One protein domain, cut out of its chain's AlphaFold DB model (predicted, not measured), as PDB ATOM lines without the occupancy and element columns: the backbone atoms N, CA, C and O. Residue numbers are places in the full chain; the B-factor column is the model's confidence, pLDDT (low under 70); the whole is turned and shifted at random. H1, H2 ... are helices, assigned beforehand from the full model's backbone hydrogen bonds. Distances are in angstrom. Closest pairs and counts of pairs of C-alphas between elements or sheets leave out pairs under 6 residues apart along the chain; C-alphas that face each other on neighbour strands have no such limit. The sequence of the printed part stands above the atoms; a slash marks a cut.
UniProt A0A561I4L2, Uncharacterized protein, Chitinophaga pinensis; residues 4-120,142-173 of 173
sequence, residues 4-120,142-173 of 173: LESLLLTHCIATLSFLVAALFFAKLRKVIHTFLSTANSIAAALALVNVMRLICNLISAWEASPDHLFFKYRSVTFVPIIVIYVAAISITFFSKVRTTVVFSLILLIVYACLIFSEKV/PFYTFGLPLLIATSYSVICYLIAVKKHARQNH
ATOM      1  N   LEU A   4     177.874 241.524 133.223       69.19
ATOM      2  CA  LEU A   4     176.883 242.533 132.866       69.19
ATOM      3  C   LEU A   4     176.229 242.321 131.491       69.19
ATOM      4  O   LEU A   4     175.012 242.426 131.365       69.19
ATOM      5  N   GLU A   5     177.008 241.935 130.479       71.25
ATOM      6  CA  GLU A   5     176.480 241.497 129.176       71.25
ATOM      7  C   GLU A   5     175.602 240.250 129.334       71.25
ATOM      8  O   GLU A   5     174.566 240.118 128.686       71.25
ATOM      9  N   SER A   6     175.992 239.357 130.249       72.88
ATOM     10  CA  SER A   6     175.201 238.173 130.598       72.88
ATOM     11  C   SER A   6     173.848 238.573 131.186       72.88
ATOM     12  O   SER A   6     172.832 237.975 130.846       72.88
ATOM     13  N   LEU A   7     173.811 239.615 132.022       80.75
ATOM     14  CA  LEU A   7     172.577 240.134 132.609       80.75
ATOM     15  C   LEU A   7     171.678 240.823 131.568       80.75
ATOM     16  O   LEU A   7     170.470 240.589 131.565       80.75
ATOM     17  N   LEU A   8     172.230 241.600 130.634       85.44
ATOM     18  CA  LEU A   8     171.442 242.172 129.529       85.44
ATOM     19  C   LEU A   8     170.882 241.084 128.598       85.44
ATOM     20  O   LEU A   8     169.731 241.169 128.167       85.44
ATOM     21  N   LEU A   9     171.643 240.013 128.356       83.88
ATOM     22  CA  LEU A   9     171.148 238.840 127.634       83.88
ATOM     23  C   LEU A   9     169.998 238.162 128.392       83.88
ATOM     24  O   LEU A   9     168.990 237.795 127.786       83.88
ATOM     25  N   THR A  10     170.100 238.046 129.720       85.62
ATOM     26  CA  THR A  10     169.017 237.473 130.537       85.62
ATOM     27  C   THR A  10     167.745 238.314 130.475       85.62
ATOM     28  O   THR A  10     166.656 237.750 130.393       85.62
ATOM     29  N   HIS A  11     167.864 239.646 130.405       89.25
ATOM     30  CA  HIS A  11     166.730 240.536 130.154       89.25
ATOM     31  C   HIS A  11     166.078 240.264 128.788       89.25
ATOM     32  O   HIS A  11     164.849 240.208 128.705       89.25
ATOM     33  N   CYS A  12     166.871 240.050 127.732       88.56
ATOM     34  CA  CYS A  12     166.352 239.727 126.399       88.56
ATOM     35  C   CYS A  12     165.539 238.422 126.424       88.56
ATOM     36  O   CYS A  12     164.389 238.391 125.982       88.56
ATOM     37  N   ILE A  13     166.102 237.363 127.013       88.00
ATOM     38  CA  ILE A  13     165.448 236.052 127.138       88.00
ATOM     39  C   ILE A  13     164.170 236.155 127.987       88.00
ATOM     40  O   ILE A  13     163.118 235.639 127.602       88.00
ATOM     41  N   ALA A  14     164.233 236.843 129.129       89.38
ATOM     42  CA  ALA A  14     163.098 237.024 130.034       89.38
ATOM     43  C   ALA A  14     161.951 237.819 129.392       89.38
ATOM     44  O   ALA A  14     160.785 237.452 129.520       89.38
ATOM     45  N   THR A  15     162.267 238.891 128.666       90.62
ATOM     46  CA  THR A  15     161.252 239.727 128.013       90.62
ATOM     47  C   THR A  15     160.582 238.977 126.867       90.62
ATOM     48  O   THR A  15     159.356 238.994 126.762       90.62
ATOM     49  N   LEU A  16     161.360 238.257 126.050       91.62
ATOM     50  CA  LEU A  16     160.823 237.445 124.959       91.62
ATOM     51  C   LEU A  16     159.923 236.321 125.488       91.62
ATOM     52  O   LEU A  16     158.790 236.174 125.037       91.62
ATOM     53  N   SER A  17     160.402 235.562 126.477       89.75
ATOM     54  CA  SER A  17     159.635 234.469 127.090       89.75
ATOM     55  C   SER A  17     158.351 234.961 127.757       89.75
ATOM     56  O   SER A  17     157.306 234.334 127.589       89.75
ATOM     57  N   PHE A  18     158.380 236.111 128.438       91.88
ATOM     58  CA  PHE A  18     157.179 236.721 129.005       91.88
ATOM     59  C   PHE A  18     156.173 237.132 127.926       91.88
ATOM     60  O   PHE A  18     154.982 236.857 128.072       91.88
ATOM     61  N   LEU A  19     156.627 237.764 126.838       91.81
ATOM     62  CA  LEU A  19     155.750 238.164 125.733       91.81
ATOM     63  C   LEU A  19     155.092 236.948 125.075       91.81
ATOM     64  O   LEU A  19     153.880 236.958 124.871       91.81
ATOM     65  N   VAL A  20     155.862 235.885 124.824       92.06
ATOM     66  CA  VAL A  20     155.336 234.614 124.304       92.06
ATOM     67  C   VAL A  20     154.317 234.018 125.276       92.06
ATOM     68  O   VAL A  20     153.208 233.691 124.869       92.06
ATOM     69  N   ALA A  21     154.632 233.942 126.573       89.94
ATOM     70  CA  ALA A  21     153.698 233.443 127.581       89.94
ATOM     71  C   ALA A  21     152.411 234.284 127.647       89.94
ATOM     72  O   ALA A  21     151.313 233.748 127.807       89.94
ATOM     73  N   ALA A  22     152.509 235.602 127.481       91.00
ATOM     74  CA  ALA A  22     151.352 236.482 127.518       91.00
ATOM     75  C   ALA A  22     150.393 236.281 126.331       91.00
ATOM     76  O   ALA A  22     149.202 236.562 126.475       91.00
ATOM     77  N   LEU A  23     150.851 235.727 125.202       90.88
ATOM     78  CA  LEU A  23     149.955 235.314 124.113       90.88
ATOM     79  C   LEU A  23     148.973 234.230 124.579       90.88
ATOM     80  O   LEU A  23     147.788 234.286 124.250       90.88
ATOM     81  N   PHE A  24     149.439 233.299 125.414       92.81
ATOM     82  CA  PHE A  24     148.645 232.165 125.890       92.81
ATOM     83  C   PHE A  24     147.850 232.480 127.167       92.81
ATOM     84  O   PHE A  24     146.730 231.999 127.335       92.81
ATOM     85  N   PHE A  25     148.366 233.336 128.059       91.62
ATOM     86  CA  PHE A  25     147.751 233.588 129.369       91.62
ATOM     87  C   PHE A  25     147.131 234.987 129.492       91.62
ATOM     88  O   PHE A  25     147.820 235.998 129.637       91.62
ATOM     89  N   ALA A  26     145.795 235.056 129.555       87.31
ATOM     90  CA  ALA A  26     145.051 236.315 129.714       87.31
ATOM     91  C   ALA A  26     145.414 237.095 130.995       87.31
ATOM     92  O   ALA A  26     145.421 238.326 130.992       87.31
ATOM     93  N   LYS A  27     145.769 236.397 132.083       87.94
ATOM     94  CA  LYS A  27     146.210 237.026 133.340       87.94
ATOM     95  C   LYS A  27     147.505 237.828 133.164       87.94
ATOM     96  O   LYS A  27     147.631 238.896 133.754       87.94
ATOM     97  N   LEU A  28     148.429 237.348 132.328       87.06
ATOM     98  CA  LEU A  28     149.690 238.037 132.038       87.06
ATOM     99  C   LEU A  28     149.470 239.270 131.155       87.06
ATOM    100  O   LEU A  28     150.102 240.297 131.388       87.06
ATOM    101  N   ARG A  29     148.516 239.213 130.212       88.38
ATOM    102  CA  ARG A  29     148.169 240.360 129.349       88.38
ATOM    103  C   ARG A  29     147.782 241.605 130.138       88.38
ATOM    104  O   ARG A  29     148.207 242.698 129.780       88.38
ATOM    105  N   LYS A  30     147.065 241.434 131.252       89.12
ATOM    106  CA  LYS A  30     146.659 242.546 132.131       89.12
ATOM    107  C   LYS A  30     147.848 243.309 132.724       89.12
ATOM    108  O   LYS A  30     147.735 244.496 132.991       89.12
ATOM    109  N   VAL A  31     148.993 242.649 132.902       91.25
ATOM    110  CA  VAL A  31     150.191 243.245 133.511       91.25
ATOM    111  C   VAL A  31     151.320 243.504 132.510       91.25
ATOM    112  O   VAL A  31     152.400 243.904 132.939       91.25
ATOM    113  N   ILE A  32     151.093 243.330 131.195       91.56
ATOM    114  CA  ILE A  32     152.125 243.512 130.152       91.56
ATOM    115  C   ILE A  32     152.810 244.869 130.282       91.56
ATOM    116  O   ILE A  32     154.027 244.929 130.414       91.56
ATOM    117  N   HIS A  33     152.050 245.965 130.289       90.62
ATOM    118  CA  HIS A  33     152.639 247.306 130.263       90.62
ATOM    119  C   HIS A  33     153.463 247.596 131.522       90.62
ATOM    120  O   HIS A  33     154.553 248.166 131.451       90.62
ATOM    121  N   THR A  34     152.976 247.150 132.679       90.56
ATOM    122  CA  THR A  34     153.651 247.324 133.968       90.56
ATOM    123  C   THR A  34     154.897 246.443 134.080       90.56
ATOM    124  O   THR A  34     155.911 246.875 134.640       90.56
ATOM    125  N   PHE A  35     154.851 245.238 133.504       92.56
ATOM    126  CA  PHE A  35     155.996 244.341 133.379       92.56
ATOM    127  C   PHE A  35     157.063 244.947 132.475       92.56
ATOM    128  O   PHE A  35     158.187 245.137 132.932       92.56
ATOM    129  N   LEU A  36     156.708 245.340 131.246       92.31
ATOM    130  CA  LEU A  36     157.641 245.938 130.287       92.31
ATOM    131  C   LEU A  36     158.265 247.217 130.840       92.31
ATOM    132  O   LEU A  36     159.478 247.390 130.757       92.31
ATOM    133  N   SER A  37     157.483 248.070 131.514       91.69
ATOM    134  CA  SER A  37     158.062 249.240 132.176       91.69
ATOM    135  C   SER A  37     159.082 248.871 133.244       91.69
ATOM    136  O   SER A  37     160.008 249.644 133.458       91.69
ATOM    137  N   THR A  38     158.890 247.775 133.973       90.94
ATOM    138  CA  THR A  38     159.813 247.376 135.040       90.94
ATOM    139  C   THR A  38     161.061 246.732 134.446       90.94
ATOM    140  O   THR A  38     162.169 247.147 134.775       90.94
ATOM    141  N   ALA A  39     160.881 245.795 133.514       91.69
ATOM    142  CA  ALA A  39     161.963 245.105 132.829       91.69
ATOM    143  C   ALA A  39     162.870 246.093 132.080       91.69
ATOM    144  O   ALA A  39     164.077 246.124 132.308       91.69
ATOM    145  N   ASN A  40     162.296 246.981 131.265       92.38
ATOM    146  CA  ASN A  40     163.069 247.963 130.506       92.38
ATOM    147  C   ASN A  40     163.793 248.970 131.421       92.38
ATOM    148  O   ASN A  40     164.901 249.389 131.102       92.38
ATOM    149  N   SER A  41     163.219 249.345 132.575       90.25
ATOM    150  CA  SER A  41     163.917 250.206 133.546       90.25
ATOM    151  C   SER A  41     165.146 249.520 134.135       90.25
ATOM    152  O   SER A  41     166.197 250.142 134.256       90.25
ATOM    153  N   ILE A  42     165.024 248.240 134.501       91.19
ATOM    154  CA  ILE A  42     166.159 247.471 135.024       91.19
ATOM    155  C   ILE A  42     167.208 247.284 133.920       91.19
ATOM    156  O   ILE A  42     168.396 247.445 134.178       91.19
ATOM    157  N   ALA A  43     166.785 247.014 132.682       90.62
ATOM    158  CA  ALA A  43     167.689 246.910 131.541       90.62
ATOM    159  C   ALA A  43     168.446 248.215 131.274       90.62
ATOM    160  O   ALA A  43     169.651 248.173 131.058       90.62
ATOM    161  N   ALA A  44     167.781 249.371 131.358       91.38
ATOM    162  CA  ALA A  44     168.440 250.670 131.235       91.38
ATOM    163  C   ALA A  44     169.474 250.908 132.346       91.38
ATOM    164  O   ALA A  44     170.559 251.413 132.070       91.38
ATOM    165  N   ALA A  45     169.184 250.496 133.585       91.50
ATOM    166  CA  ALA A  45     170.157 250.571 134.674       91.50
ATOM    167  C   ALA A  45     171.379 249.671 134.411       91.50
ATOM    168  O   ALA A  45     172.514 250.112 134.574       91.50
ATOM    169  N   LEU A  46     171.167 248.437 133.941       90.31
ATOM    170  CA  LEU A  46     172.254 247.524 133.568       90.31
ATOM    171  C   LEU A  46     173.077 248.061 132.387       90.31
ATOM    172  O   LEU A  46     174.305 248.007 132.414       90.31
ATOM    173  N   ALA A  47     172.410 248.621 131.378       90.00
ATOM    174  CA  ALA A  47     173.049 249.263 130.237       90.00
ATOM    175  C   ALA A  47     173.902 250.465 130.671       90.00
ATOM    176  O   ALA A  47     175.018 250.621 130.183       90.00
ATOM    177  N   LEU A  48     173.430 251.267 131.632       91.75
ATOM    178  CA  LEU A  48     174.188 252.393 132.176       91.75
ATOM    179  C   LEU A  48     175.474 251.929 132.864       91.75
ATOM    180  O   LEU A  48     176.540 252.488 132.616       91.75
ATOM    181  N   VAL A  49     175.400 250.872 133.678       90.81
ATOM    182  CA  VAL A  49     176.599 250.273 134.283       90.81
ATOM    183  C   VAL A  49     177.564 249.785 133.190       90.81
ATOM    184  O   VAL A  49     178.779 249.908 133.348       90.81
ATOM    185  N   ASN A  50     177.050 249.298 132.052       87.94
ATOM    186  CA  ASN A  50     177.893 248.808 130.959       87.94
ATOM    187  C   ASN A  50     178.588 249.958 130.236       87.94
ATOM    188  O   ASN A  50     179.781 249.877 129.961       87.94
ATOM    189  N   VAL A  51     177.873 251.062 130.014       89.88
ATOM    190  CA  VAL A  51     178.446 252.307 129.492       89.88
ATOM    191  C   VAL A  51     179.571 252.804 130.394       89.88
ATOM    192  O   VAL A  51     180.668 253.048 129.899       89.88
ATOM    193  N   MET A  52     179.344 252.888 131.709       90.38
ATOM    194  CA  MET A  52     180.379 253.324 132.657       90.38
ATOM    195  C   MET A  52     181.616 252.425 132.584       90.38
ATOM    196  O   MET A  52     182.739 252.920 132.544       90.38
ATOM    197  N   ARG A  53     181.424 251.105 132.476       86.62
ATOM    198  CA  ARG A  53     182.530 250.158 132.298       86.62
ATOM    199  C   ARG A  53     183.298 250.396 130.998       86.62
ATOM    200  O   ARG A  53     184.526 250.381 131.011       86.62
ATOM    201  N   LEU A  54     182.597 250.581 129.879       85.88
ATOM    202  CA  LEU A  54     183.223 250.836 128.580       85.88
ATOM    203  C   LEU A  54     184.018 252.147 128.592       85.88
ATOM    204  O   LEU A  54     185.119 252.186 128.048       85.88
ATOM    205  N   ILE A  55     183.515 253.180 129.272       88.06
ATOM    206  CA  ILE A  55     184.234 254.445 129.479       88.06
ATOM    207  C   ILE A  55     185.501 254.217 130.312       88.06
ATOM    208  O   ILE A  55     186.578 254.614 129.876       88.06
ATOM    209  N   CYS A  56     185.416 253.521 131.453       87.62
ATOM    210  CA  CYS A  56     186.601 253.194 132.255       87.62
ATOM    211  C   CYS A  56     187.640 252.407 131.441       87.62
ATOM    212  O   CYS A  56     188.822 252.719 131.493       87.62
ATOM    213  N   ASN A  57     187.203 251.443 130.624       83.94
ATOM    214  CA  ASN A  57     188.090 250.689 129.734       83.94
ATOM    215  C   ASN A  57     188.784 251.569 128.685       83.94
ATOM    216  O   ASN A  57     189.909 251.255 128.294       83.94
ATOM    217  N   LEU A  58     188.123 252.623 128.197       85.12
ATOM    218  CA  LEU A  58     188.732 253.597 127.292       85.12
ATOM    219  C   LEU A  58     189.743 254.484 128.021       85.12
ATOM    220  O   LEU A  58     190.826 254.699 127.490       85.12
ATOM    221  N   ILE A  59     189.435 254.934 129.240       87.50
ATOM    222  CA  ILE A  59     190.362 255.721 130.070       87.50
ATOM    223  C   ILE A  59     191.615 254.898 130.390       87.50
ATOM    224  O   ILE A  59     192.726 255.338 130.114       87.50
ATOM    225  N   SER A  60     191.461 253.657 130.853       83.81
ATOM    226  CA  SER A  60     192.610 252.783 131.113       83.81
ATOM    227  C   SER A  60     193.411 252.481 129.843       83.81
ATOM    228  O   SER A  60     194.630 252.362 129.898       83.81
ATOM    229  N   ALA A  61     192.756 252.377 128.681       80.62
ATOM    230  CA  ALA A  61     193.452 252.210 127.404       80.62
ATOM    231  C   ALA A  61     194.228 253.467 126.981       80.62
ATOM    232  O   ALA A  61     195.269 253.343 126.343       80.62
ATOM    233  N   TRP A  62     193.725 254.654 127.329       83.12
ATOM    234  CA  TRP A  62     194.414 255.926 127.122       83.12
ATOM    235  C   TRP A  62     195.681 256.019 127.971       83.12
ATOM    236  O   TRP A  62     196.737 256.363 127.449       83.12
ATOM    237  N   GLU A  63     195.582 255.659 129.251       85.81
ATOM    238  CA  GLU A  63     196.694 255.689 130.209       85.81
ATOM    239  C   GLU A  63     197.762 254.626 129.917       85.81
ATOM    240  O   GLU A  63     198.945 254.856 130.158       85.81
ATOM    241  N   ALA A  64     197.367 253.467 129.380       79.19
ATOM    242  CA  ALA A  64     198.270 252.339 129.155       79.19
ATOM    243  C   ALA A  64     199.207 252.491 127.944       79.19
ATOM    244  O   ALA A  64     200.196 251.765 127.864       79.19
ATOM    245  N   SER A  65     198.913 253.384 126.991       76.25
ATOM    246  CA  SER A  65     199.728 253.548 125.778       76.25
ATOM    247  C   SER A  65     200.207 254.998 125.617       76.25
ATOM    248  O   SER A  65     199.370 255.862 125.341       76.25
ATOM    249  N   PRO A  66     201.520 255.283 125.736       74.94
ATOM    250  CA  PRO A  66     202.066 256.640 125.604       74.94
ATOM    251  C   PRO A  66     201.940 257.221 124.186       74.94
ATOM    252  O   PRO A  66     201.989 258.431 124.007       74.94
ATOM    253  N   ASP A  67     201.748 256.369 123.178       81.50
ATOM    254  CA  ASP A  67     201.471 256.721 121.782       81.50
ATOM    255  C   ASP A  67     199.964 256.717 121.445       81.50
ATOM    256  O   ASP A  67     199.573 256.948 120.299       81.50
ATOM    257  N   HIS A  68     199.103 256.444 122.434       80.75
ATOM    258  CA  HIS A  68     197.642 256.369 122.320       80.75
ATOM    259  C   HIS A  68     197.117 255.392 121.249       80.75
ATOM    260  O   HIS A  68     195.934 255.425 120.892       80.75
ATOM    261  N   LEU A  69     197.958 254.487 120.738       78.44
ATOM    262  CA  LEU A  69     197.594 253.589 119.641       78.44
ATOM    263  C   LEU A  69     196.532 252.574 120.088       78.44
ATOM    264  O   LEU A  69     195.569 252.294 119.367       78.44
ATOM    265  N   PHE A  70     196.658 252.094 121.326       72.75
ATOM    266  CA  PHE A  70     195.712 251.169 121.945       72.75
ATOM    267  C   PHE A  70     194.347 251.824 122.201       72.75
ATOM    268  O   PHE A  70     193.297 251.221 121.955       72.75
ATOM    269  N   PHE A  71     194.348 253.093 122.616       80.62
ATOM    270  CA  PHE A  71     193.134 253.894 122.730       80.62
ATOM    271  C   PHE A  71     192.465 254.129 121.376       80.62
ATOM    272  O   PHE A  71     191.253 253.941 121.247       80.62
ATOM    273  N   LYS A  72     193.230 254.505 120.343       81.88
ATOM    274  CA  LYS A  72     192.694 254.733 118.995       81.88
ATOM    275  C   LYS A  72     192.004 253.479 118.460       81.88
ATOM    276  O   LYS A  72     190.901 253.564 117.935       81.88
ATOM    277  N   TYR A  73     192.608 252.313 118.665       78.12
ATOM    278  CA  TYR A  73     192.017 251.041 118.266       78.12
ATOM    279  C   TYR A  73     190.717 250.724 119.025       78.12
ATOM    280  O   TYR A  73     189.694 250.420 118.412       78.12
ATOM    281  N   ARG A  74     190.714 250.851 120.359       76.12
ATOM    282  CA  ARG A  74     189.522 250.558 121.175       76.12
ATOM    283  C   ARG A  74     188.390 251.567 120.996       76.12
ATOM    284  O   ARG A  74     187.224 251.180 121.039       76.12
ATOM    285  N   SER A  75     188.708 252.844 120.798       82.62
ATOM    286  CA  SER A  75     187.715 253.918 120.658       82.62
ATOM    287  C   SER A  75     186.870 253.777 119.394       82.62
ATOM    288  O   SER A  75     185.660 253.971 119.474       82.62
ATOM    289  N   VAL A  76     187.449 253.334 118.271       82.81
ATOM    290  CA  VAL A  76     186.708 253.065 117.020       82.81
ATOM    291  C   VAL A  76     185.562 252.071 117.234       82.81
ATOM    292  O   VAL A  76     184.509 252.206 116.615       82.81
ATOM    293  N   THR A  77     185.728 251.118 118.150       78.00
ATOM    294  CA  THR A  77     184.712 250.099 118.441       78.00
ATOM    295  C   THR A  77     183.801 250.499 119.599       78.00
ATOM    296  O   THR A  77     182.579 250.386 119.503       78.00
ATOM    297  N   PHE A  78     184.366 250.965 120.715       82.62
ATOM    298  CA  PHE A  78     183.590 251.215 121.930       82.62
ATOM    299  C   PHE A  78     182.807 252.523 121.888       82.62
ATOM    300  O   PHE A  78     181.728 252.572 122.470       82.62
ATOM    301  N   VAL A  79     183.278 253.563 121.191       86.81
ATOM    302  CA  VAL A  79     182.549 254.841 121.119       86.81
ATOM    303  C   VAL A  79     181.189 254.676 120.427       86.81
ATOM    304  O   VAL A  79     180.194 255.079 121.030       86.81
ATOM    305  N   PRO A  80     181.072 254.026 119.250       87.56
ATOM    306  CA  PRO A  80     179.764 253.752 118.652       87.56
ATOM    307  C   PRO A  80     178.846 252.937 119.572       87.56
ATOM    308  O   PRO A  80     177.672 253.269 119.723       87.56
ATOM    309  N   ILE A  81     179.384 251.911 120.240       86.50
ATOM    310  CA  ILE A  81     178.628 251.075 121.188       86.50
ATOM    311  C   ILE A  81     178.104 251.916 122.360       86.50
ATOM    312  O   ILE A  81     176.927 251.816 122.709       86.50
ATOM    313  N   ILE A  82     178.946 252.777 122.941       88.62
ATOM    314  CA  ILE A  82     178.569 253.698 124.021       88.62
ATOM    315  C   ILE A  82     177.450 254.631 123.557       88.62
ATOM    316  O   ILE A  82     176.453 254.767 124.261       88.62
ATOM    317  N   VAL A  83     177.574 255.235 122.370       92.25
ATOM    318  CA  VAL A  83     176.559 256.150 121.826       92.25
ATOM    319  C   VAL A  83     175.209 255.447 121.672       92.25
ATOM    320  O   VAL A  83     174.187 255.991 122.090       92.25
ATOM    321  N   ILE A  84     175.195 254.220 121.143       90.62
ATOM    322  CA  ILE A  84     173.955 253.448 120.972       90.62
ATOM    323  C   ILE A  84     173.345 253.088 122.335       90.62
ATOM    324  O   ILE A  84     172.137 253.246 122.514       90.62
ATOM    325  N   TYR A  85     174.149 252.656 123.313       89.31
ATOM    326  CA  TYR A  85     173.648 252.387 124.665       89.31
ATOM    327  C   TYR A  85     173.065 253.640 125.321       89.31
ATOM    328  O   TYR A  85     171.967 253.577 125.872       89.31
ATOM    329  N   VAL A  86     173.761 254.777 125.246       92.44
ATOM    330  CA  VAL A  86     173.281 256.048 125.806       92.44
ATOM    331  C   VAL A  86     171.964 256.451 125.152       92.44
ATOM    332  O   VAL A  86     171.011 256.748 125.866       92.44
ATOM    333  N   ALA A  87     171.854 256.368 123.824       92.00
ATOM    334  CA  ALA A  87     170.609 256.652 123.117       92.00
ATOM    335  C   ALA A  87     169.464 255.722 123.562       92.00
ATOM    336  O   ALA A  87     168.368 256.193 123.874       92.00
ATOM    337  N   ALA A  88     169.717 254.413 123.662       90.12
ATOM    338  CA  ALA A  88     168.735 253.439 124.135       90.12
ATOM    339  C   ALA A  88     168.259 253.749 125.567       90.12
ATOM    340  O   ALA A  88     167.055 253.735 125.845       90.12
ATOM    341  N   ILE A  89     169.181 254.101 126.469       92.25
ATOM    342  CA  ILE A  89     168.882 254.505 127.850       92.25
ATOM    343  C   ILE A  89     168.046 255.791 127.867       92.25
ATOM    344  O   ILE A  89     167.005 255.830 128.524       92.25
ATOM    345  N   SER A  90     168.452 256.816 127.110       91.62
ATOM    346  CA  SER A  90     167.750 258.099 127.002       91.62
ATOM    347  C   SER A  90     166.296 257.914 126.569       91.62
ATOM    348  O   SER A  90     165.390 258.459 127.196       91.62
ATOM    349  N   ILE A  91     166.049 257.082 125.553       89.19
ATOM    350  CA  ILE A  91     164.687 256.808 125.075       89.19
ATOM    351  C   ILE A  91     163.881 256.025 126.131       89.19
ATOM    352  O   ILE A  91     162.679 256.238 126.299       89.19
ATOM    353  N   THR A  92     164.540 255.171 126.916       89.12
ATOM    354  CA  THR A  92     163.903 254.371 127.974       89.12
ATOM    355  C   THR A  92     163.410 255.212 129.166       89.12
ATOM    356  O   THR A  92     162.566 254.751 129.946       89.12
ATOM    357  N   PHE A  93     163.859 256.464 129.317       86.88
ATOM    358  CA  PHE A  93     163.321 257.378 130.335       86.88
ATOM    359  C   PHE A  93     161.887 257.834 130.043       86.88
ATOM    360  O   PHE A  93     161.139 258.121 130.982       86.88
ATOM    361  N   PHE A  94     161.455 257.828 128.780       89.19
ATOM    362  CA  PHE A  94     160.086 258.184 128.424       89.19
ATOM    363  C   PHE A  94     159.118 257.069 128.834       89.19
ATOM    364  O   PHE A  94     159.019 256.023 128.189       89.19
ATOM    365  N   SER A  95     158.357 257.309 129.904       80.56
ATOM    366  CA  SER A  95     157.427 256.334 130.493       80.56
ATOM    367  C   SER A  95     156.421 255.768 129.488       80.56
ATOM    368  O   SER A  95     156.143 254.571 129.521       80.56
ATOM    369  N   LYS A  96     155.926 256.608 128.568       84.50
ATOM    370  CA  LYS A  96     154.986 256.220 127.505       84.50
ATOM    371  C   LYS A  96     155.603 255.277 126.474       84.50
ATOM    372  O   LYS A  96     154.907 254.412 125.966       84.50
ATOM    373  N   VAL A  97     156.884 255.449 126.161       86.12
ATOM    374  CA  VAL A  97     157.587 254.638 125.155       86.12
ATOM    375  C   VAL A  97     157.990 253.299 125.768       86.12
ATOM    376  O   VAL A  97     157.761 252.240 125.181       86.12
ATOM    377  N   ARG A  98     158.486 253.338 127.009       87.88
ATOM    378  CA  ARG A  98     158.984 252.174 127.747       87.88
ATOM    379  C   ARG A  98     157.932 251.086 128.006       87.88
ATOM    380  O   ARG A  98     158.301 249.937 128.217       87.88
ATOM    381  N   THR A  99     156.644 251.407 128.023       88.69
ATOM    382  CA  THR A  99     155.563 250.427 128.246       88.69
ATOM    383  C   THR A  99     155.099 249.728 126.966       88.69
ATOM    384  O   THR A  99     154.265 248.819 127.044       88.69
ATOM    385  N   THR A 100     155.579 250.152 125.793       90.94
ATOM    386  CA  THR A 100     155.122 249.615 124.506       90.94
ATOM    387  C   THR A 100     155.869 248.339 124.131       90.94
ATOM    388  O   THR A 100     157.086 248.235 124.281       90.94
ATOM    389  N   VAL A 101     155.130 247.366 123.592       89.62
ATOM    390  CA  VAL A 101     155.696 246.088 123.130       89.62
ATOM    391  C   VAL A 101     156.709 246.318 122.007       89.62
ATOM    392  O   VAL A 101     157.795 245.750 122.039       89.62
ATOM    393  N   VAL A 102     156.379 247.192 121.049       90.69
ATOM    394  CA  VAL A 102     157.245 247.507 119.900       90.69
ATOM    395  C   VAL A 102     158.595 248.043 120.365       90.69
ATOM    396  O   VAL A 102     159.631 247.556 119.923       90.69
ATOM    397  N   PHE A 103     158.602 248.986 121.309       89.44
ATOM    398  CA  PHE A 103     159.850 249.521 121.842       89.44
ATOM    399  C   PHE A 103     160.669 248.464 122.588       89.44
ATOM    400  O   PHE A 103     161.878 248.393 122.393       89.44
ATOM    401  N   SER A 104     160.030 247.604 123.390       89.62
ATOM    402  CA  SER A 104     160.719 246.483 124.041       89.62
ATOM    403  C   SER A 104     161.373 245.525 123.045       89.62
ATOM    404  O   SER A 104     162.477 245.054 123.301       89.62
ATOM    405  N   LEU A 105     160.731 245.252 121.906       90.38
ATOM    406  CA  LEU A 105     161.315 244.416 120.854       90.38
ATOM    407  C   LEU A 105     162.503 245.104 120.174       90.38
ATOM    408  O   LEU A 105     163.526 244.462 119.950       90.38
ATOM    409  N   ILE A 106     162.403 246.408 119.902       90.44
ATOM    410  CA  ILE A 106     163.519 247.192 119.354       90.44
ATOM    411  C   ILE A 106     164.702 247.183 120.330       90.44
ATOM    412  O   ILE A 106     165.820 246.879 119.922       90.44
ATOM    413  N   LEU A 107     164.464 247.447 121.619       89.56
ATOM    414  CA  LEU A 107     165.501 247.390 122.655       89.56
ATOM    415  C   LEU A 107     166.158 246.012 122.739       89.56
ATOM    416  O   LEU A 107     167.377 245.927 122.869       89.56
ATOM    417  N   LEU A 108     165.369 244.941 122.637       89.62
ATOM    418  CA  LEU A 108     165.878 243.574 122.642       89.62
ATOM    419  C   LEU A 108     166.841 243.340 121.475       89.62
ATOM    420  O   LEU A 108     167.937 242.832 121.691       89.62
ATOM    421  N   ILE A 109     166.460 243.746 120.260       87.25
ATOM    422  CA  ILE A 109     167.316 243.624 119.072       87.25
ATOM    423  C   ILE A 109     168.597 244.442 119.259       87.25
ATOM    424  O   ILE A 109     169.687 243.916 119.050       87.25
ATOM    425  N   VAL A 110     168.481 245.694 119.712       89.31
ATOM    426  CA  VAL A 110     169.634 246.573 119.955       89.31
ATOM    427  C   VAL A 110     170.599 245.934 120.954       89.31
ATOM    428  O   VAL A 110     171.776 245.776 120.643       89.31
ATOM    429  N   TYR A 111     170.123 245.504 122.125       88.88
ATOM    430  CA  TYR A 111     170.987 244.882 123.128       88.88
ATOM    431  C   TYR A 111     171.583 243.559 122.647       88.88
ATOM    432  O   TYR A 111     172.772 243.330 122.859       88.88
ATOM    433  N   ALA A 112     170.818 242.718 121.948       85.19
ATOM    434  CA  ALA A 112     171.334 241.477 121.377       85.19
ATOM    435  C   ALA A 112     172.457 241.741 120.357       85.19
ATOM    436  O   ALA A 112     173.513 241.111 120.434       85.19
ATOM    437  N   CYS A 113     172.273 242.711 119.454       84.06
ATOM    438  CA  CYS A 113     173.288 243.112 118.482       84.06
ATOM    439  C   CYS A 113     174.541 243.681 119.156       84.06
ATOM    440  O   CYS A 113     175.649 243.329 118.753       84.06
ATOM    441  N   LEU A 114     174.394 244.522 120.184       84.00
ATOM    442  CA  LEU A 114     175.530 245.102 120.907       84.00
ATOM    443  C   LEU A 114     176.322 244.037 121.672       84.00
ATOM    444  O   LEU A 114     177.547 244.012 121.576       84.00
ATOM    445  N   ILE A 115     175.636 243.118 122.362       80.25
ATOM    446  CA  ILE A 115     176.278 241.991 123.054       80.25
ATOM    447  C   ILE A 115     177.025 241.119 122.045       80.25
ATOM    448  O   ILE A 115     178.183 240.777 122.269       80.25
ATOM    449  N   PHE A 116     176.395 240.770 120.920       75.06
ATOM    450  CA  PHE A 116     177.027 239.930 119.906       75.06
ATOM    451  C   PHE A 116     178.214 240.630 119.232       75.06
ATOM    452  O   PHE A 116     179.250 240.007 119.032       75.06
ATOM    453  N   SER A 117     178.110 241.932 118.957       71.06
ATOM    454  CA  SER A 117     179.208 242.727 118.391       71.06
ATOM    455  C   SER A 117     180.397 242.814 119.350       71.06
ATOM    456  O   SER A 117     181.537 242.663 118.920       71.06
ATOM    457  N   GLU A 118     180.150 242.973 120.655       65.81
ATOM    458  CA  GLU A 118     181.196 242.924 121.682       65.81
ATOM    459  C   GLU A 118     181.846 241.532 121.752       65.81
ATOM    460  O   GLU A 118     183.065 241.437 121.872       65.81
ATOM    461  N   LYS A 119     181.075 240.443 121.593       65.25
ATOM    462  CA  LYS A 119     181.630 239.078 121.493       65.25
ATOM    463  C   LYS A 119     182.478 238.879 120.252       65.25
ATOM    464  O   LYS A 119     183.575 238.355 120.375       65.25
ATOM    465  N   VAL A 120     181.988 239.279 119.083       58.91
ATOM    466  CA  VAL A 120     182.725 239.156 117.821       58.91
ATOM    467  C   VAL A 120     184.015 239.962 117.894       58.91
ATOM    468  O   VAL A 120     185.067 239.433 117.561       58.91
ATOM    469  N   PRO A 142     181.560 225.798 127.102       59.62
ATOM    470  CA  PRO A 142     181.108 224.765 128.027       59.62
ATOM    471  C   PRO A 142     179.612 224.917 128.350       59.62
ATOM    472  O   PRO A 142     179.095 226.031 128.380       59.62
ATOM    473  N   PHE A 143     178.912 223.810 128.635       50.47
ATOM    474  CA  PHE A 143     177.447 223.751 128.836       50.47
ATOM    475  C   PHE A 143     176.874 224.780 129.827       50.47
ATOM    476  O   PHE A 143     175.782 225.315 129.612       50.47
ATOM    477  N   TYR A 144     177.608 225.112 130.892       57.72
ATOM    478  CA  TYR A 144     177.188 226.123 131.869       57.72
ATOM    479  C   TYR A 144     177.044 227.531 131.264       57.72
ATOM    480  O   TYR A 144     176.311 228.359 131.802       57.72
ATOM    481  N   THR A 145     177.674 227.785 130.115       59.06
ATOM    482  CA  THR A 145     177.567 229.035 129.348       59.06
ATOM    483  C   THR A 145     176.147 229.276 128.830       59.06
ATOM    484  O   THR A 145     175.760 230.427 128.657       59.06
ATOM    485  N   PHE A 146     175.345 228.219 128.644       59.44
ATOM    486  CA  PHE A 146     173.959 228.315 128.166       59.44
ATOM    487  C   PHE A 146     172.921 228.057 129.268       59.44
ATOM    488  O   PHE A 146     171.871 228.697 129.283       59.44
ATOM    489  N   GLY A 147     173.218 227.167 130.221       63.50
ATOM    490  CA  GLY A 147     172.298 226.844 131.320       63.50
ATOM    491  C   GLY A 147     172.156 227.956 132.367       63.50
ATOM    492  O   GLY A 147     171.050 228.242 132.825       63.50
ATOM    493  N   LEU A 148     173.257 228.628 132.723       73.44
ATOM    494  CA  LEU A 148     173.251 229.672 133.754       73.44
ATOM    495  C   LEU A 148     172.440 230.923 133.338       73.44
ATOM    496  O   LEU A 148     171.634 231.392 134.145       73.44
ATOM    497  N   PRO A 149     172.553 231.443 132.095       73.06
ATOM    498  CA  PRO A 149     171.719 232.560 131.643       73.06
ATOM    499  C   PRO A 149     170.219 232.262 131.667       73.06
ATOM    500  O   PRO A 149     169.433 233.162 131.942       73.06
ATOM    501  N   LEU A 150     169.803 231.014 131.425       76.69
ATOM    502  CA  LEU A 150     168.389 230.630 131.488       76.69
ATOM    503  C   LEU A 150     167.838 230.719 132.916       76.69
ATOM    504  O   LEU A 150     166.765 231.281 133.121       76.69
ATOM    505  N   LEU A 151     168.583 230.230 133.912       81.62
ATOM    506  CA  LEU A 151     168.178 230.286 135.322       81.62
ATOM    507  C   LEU A 151     168.142 231.731 135.850       81.62
ATOM    508  O   LEU A 151     167.241 232.139 136.586       81.62
ATOM    509  N   ILE A 152     169.097 232.555 135.424       83.31
ATOM    510  CA  ILE A 152     169.097 233.981 135.767       83.31
ATOM    511  C   ILE A 152     167.934 234.702 135.060       83.31
ATOM    512  O   ILE A 152     167.258 235.522 135.676       83.31
ATOM    513  N   ALA A 153     167.617 234.356 133.810       84.19
ATOM    514  CA  ALA A 153     166.477 234.931 133.095       84.19
ATOM    515  C   ALA A 153     165.130 234.588 133.753       84.19
ATOM    516  O   ALA A 153     164.255 235.452 133.849       84.19
ATOM    517  N   THR A 154     164.950 233.360 134.253       84.31
ATOM    518  CA  THR A 154     163.712 232.980 134.952       84.31
ATOM    519  C   THR A 154     163.551 233.745 136.260       84.31
ATOM    520  O   THR A 154     162.491 234.330 136.491       84.31
ATOM    521  N   SER A 155     164.601 233.829 137.083       86.69
ATOM    522  CA  SER A 155     164.569 234.619 138.323       86.69
ATOM    523  C   SER A 155     164.309 236.109 138.056       86.69
ATOM    524  O   SER A 155     163.439 236.705 138.696       86.69
ATOM    525  N   TYR A 156     164.958 236.686 137.042       87.50
ATOM    526  CA  TYR A 156     164.705 238.053 136.584       87.50
ATOM    527  C   TYR A 156     163.239 238.271 136.178       87.50
ATOM    528  O   TYR A 156     162.611 239.249 136.595       87.50
ATOM    529  N   SER A 157     162.669 237.346 135.397       87.19
ATOM    530  CA  SER A 157     161.271 237.412 134.956       87.19
ATOM    531  C   SER A 157     160.302 237.363 136.140       87.19
ATOM    532  O   SER A 157     159.352 238.146 136.196       87.19
ATOM    533  N   VAL A 158     160.556 236.494 137.123       89.50
ATOM    534  CA  VAL A 158     159.736 236.394 138.341       89.50
ATOM    535  C   VAL A 158     159.772 237.701 139.131       89.50
ATOM    536  O   VAL A 158     158.717 238.213 139.504       89.50
ATOM    537  N   ILE A 159     160.954 238.289 139.332       90.00
ATOM    538  CA  ILE A 159     161.105 239.573 140.037       90.00
ATOM    539  C   ILE A 159     160.317 240.678 139.322       90.00
ATOM    540  O   ILE A 159     159.526 241.389 139.951       90.00
ATOM    541  N   CYS A 160     160.479 240.795 138.001       90.00
ATOM    542  CA  CYS A 160     159.767 241.793 137.203       90.00
ATOM    543  C   CYS A 160     158.248 241.603 137.277       90.00
ATOM    544  O   CYS A 160     157.510 242.577 137.426       90.00
ATOM    545  N   TYR A 161     157.778 240.355 137.233       90.38
ATOM    546  CA  TYR A 161     156.363 240.022 137.351       90.38
ATOM    547  C   TYR A 161     155.787 240.384 138.724       90.38
ATOM    548  O   TYR A 161     154.745 241.038 138.789       90.38
ATOM    549  N   LEU A 162     156.466 240.041 139.822       91.31
ATOM    550  CA  LEU A 162     156.007 240.369 141.177       91.31
ATOM    551  C   LEU A 162     155.879 241.886 141.385       91.31
ATOM    552  O   LEU A 162     154.877 242.365 141.926       91.31
ATOM    553  N   ILE A 163     156.855 242.659 140.897       90.25
ATOM    554  CA  ILE A 163     156.807 244.127 140.935       90.25
ATOM    555  C   ILE A 163     155.652 244.654 140.072       90.25
ATOM    556  O   ILE A 163     154.928 245.559 140.498       90.25
ATOM    557  N   ALA A 164     155.457 244.087 138.879       89.12
ATOM    558  CA  ALA A 164     154.406 244.494 137.954       89.12
ATOM    559  C   ALA A 164     153.005 244.264 138.529       89.12
ATOM    560  O   ALA A 164     152.177 245.172 138.485       89.12
ATOM    561  N   VAL A 165     152.757 243.099 139.132       90.25
ATOM    562  CA  VAL A 165     151.484 242.776 139.794       90.25
ATOM    563  C   VAL A 165     151.209 243.748 140.938       90.25
ATOM    564  O   VAL A 165     150.116 244.310 141.013       90.25
ATOM    565  N   LYS A 166     152.206 244.014 141.793       90.81
ATOM    566  CA  LYS A 166     152.066 244.956 142.915       90.81
ATOM    567  C   LYS A 166     151.748 246.378 142.443       90.81
ATOM    568  O   LYS A 166     150.917 247.051 143.048       90.81
ATOM    569  N   LYS A 167     152.391 246.845 141.369       87.56
ATOM    570  CA  LYS A 167     152.112 248.161 140.771       87.56
ATOM    571  C   LYS A 167     150.729 248.219 140.122       87.56
ATOM    572  O   LYS A 167     150.013 249.180 140.359       87.56
ATOM    573  N   HIS A 168     150.344 247.194 139.364       86.88
ATOM    574  CA  HIS A 168     149.030 247.118 138.726       86.88
ATOM    575  C   HIS A 168     147.892 247.095 139.756       86.88
ATOM    576  O   HIS A 168     146.875 247.749 139.560       86.88
ATOM    577  N   ALA A 169     148.065 246.388 140.879       87.00
ATOM    578  CA  ALA A 169     147.093 246.404 141.972       87.00
ATOM    579  C   ALA A 169     146.914 247.813 142.562       87.00
ATOM    580  O   ALA A 169     145.790 248.250 142.757       87.00
ATOM    581  N   ARG A 170     148.007 248.560 142.773       86.19
ATOM    582  CA  ARG A 170     147.962 249.942 143.292       86.19
ATOM    583  C   ARG A 170     147.354 250.966 142.334       86.19
ATOM    584  O   ARG A 170     146.990 252.037 142.783       86.19
ATOM    585  N   GLN A 171     147.340 250.692 141.031       82.75
ATOM    586  CA  GLN A 171     146.797 251.610 140.024       82.75
ATOM    587  C   GLN A 171     145.292 251.424 139.796       82.75
ATOM    588  O   GLN A 171     144.666 252.298 139.209       82.75
ATOM    589  N   ASN A 172     144.737 250.289 140.229       75.00
ATOM    590  CA  ASN A 172     143.326 249.928 140.057       75.00
ATOM    591  C   ASN A 172     142.547 249.892 141.388       75.00
ATOM    592  O   ASN A 172     141.418 249.403 141.414       75.00
ATOM    593  N   HIS A 173     143.167 250.363 142.470       64.00
ATOM    594  CA  HIS A 173     142.553 250.662 143.763       64.00
ATOM    595  C   HIS A 173     142.582 252.172 143.961       64.00
ATOM    596  O   HIS A 173     141.593 252.693 144.514       64.00
TER     597      HIS A 173
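AT A GLANCE: This is residues 4 to 120 and 142 to 173 of the 173 residues of an uncharacterized protein of Chitinophaga pinensis (UniProt A0A561I4L2). Four helices, H1, H3, H4 and H6, form an elongated, rather loose up-and-down bundle, each running against the one before it, and a long helix, H7, crosses one side of it over H1 and H3. The H3 and H4 hairpin reaches beyond H1 and H6 at one end; the short H2 and H5 lie near the other. The printed part has 149 residues with seven named helices, H1 to H7 in order, and no named strand: all helix. It is only just compact, close to loose, with a radius of gyration of the C-alphas of 17.5 A and spans of 62 by 38 by 21 A.

IN THESE COORDINATES: H1, residues 4 to 24, begins at C-alpha 4 (176.883, 242.533, 132.866) and is 30.9 A long. H2 is residues 26 to 29; H3, residues 32 to 64, measures 47.0 A. H4, residues 69 to 92, measures 34.7 A, with a kink of 41 degrees near residue 77. H5 is residues 95 to 98; H6, residues 101 to 120, measures 28.4 A. H7, residues 144 to 171, measures 40.5 A and ends at C-alpha 171 (146.797, 251.610, 140.024).

HOW THE PARTS SIT: H3 is the hub. It touches H1 at Ala 43 and Leu 8, C-alphas 6.4 A apart, at a shallow tilt of 17 degrees, opposite ways. H3 and H4 form a hairpin; their closest C-alphas, Ala 61 and Phe 71, are 5.0 A apart. H7 touches H1 at a steep tilt of 60 degrees, closest at C-alphas 153 and 10, 4.4 A. Every O i to N i+4 pair is within hydrogen-bond range in H3 and H6, against 16 of 17 in H1, 17 of 20 in H4 and 22 of 24 in H7.

THE WHOLE: The farthest C-alphas, Asp 67 and His 173, are 63.2 A apart. Residues 121 to 141 are not printed; the gap is 17.7 A. Confidence is under 70 at residues 4, 118 to 120, 142 to 147 and 173.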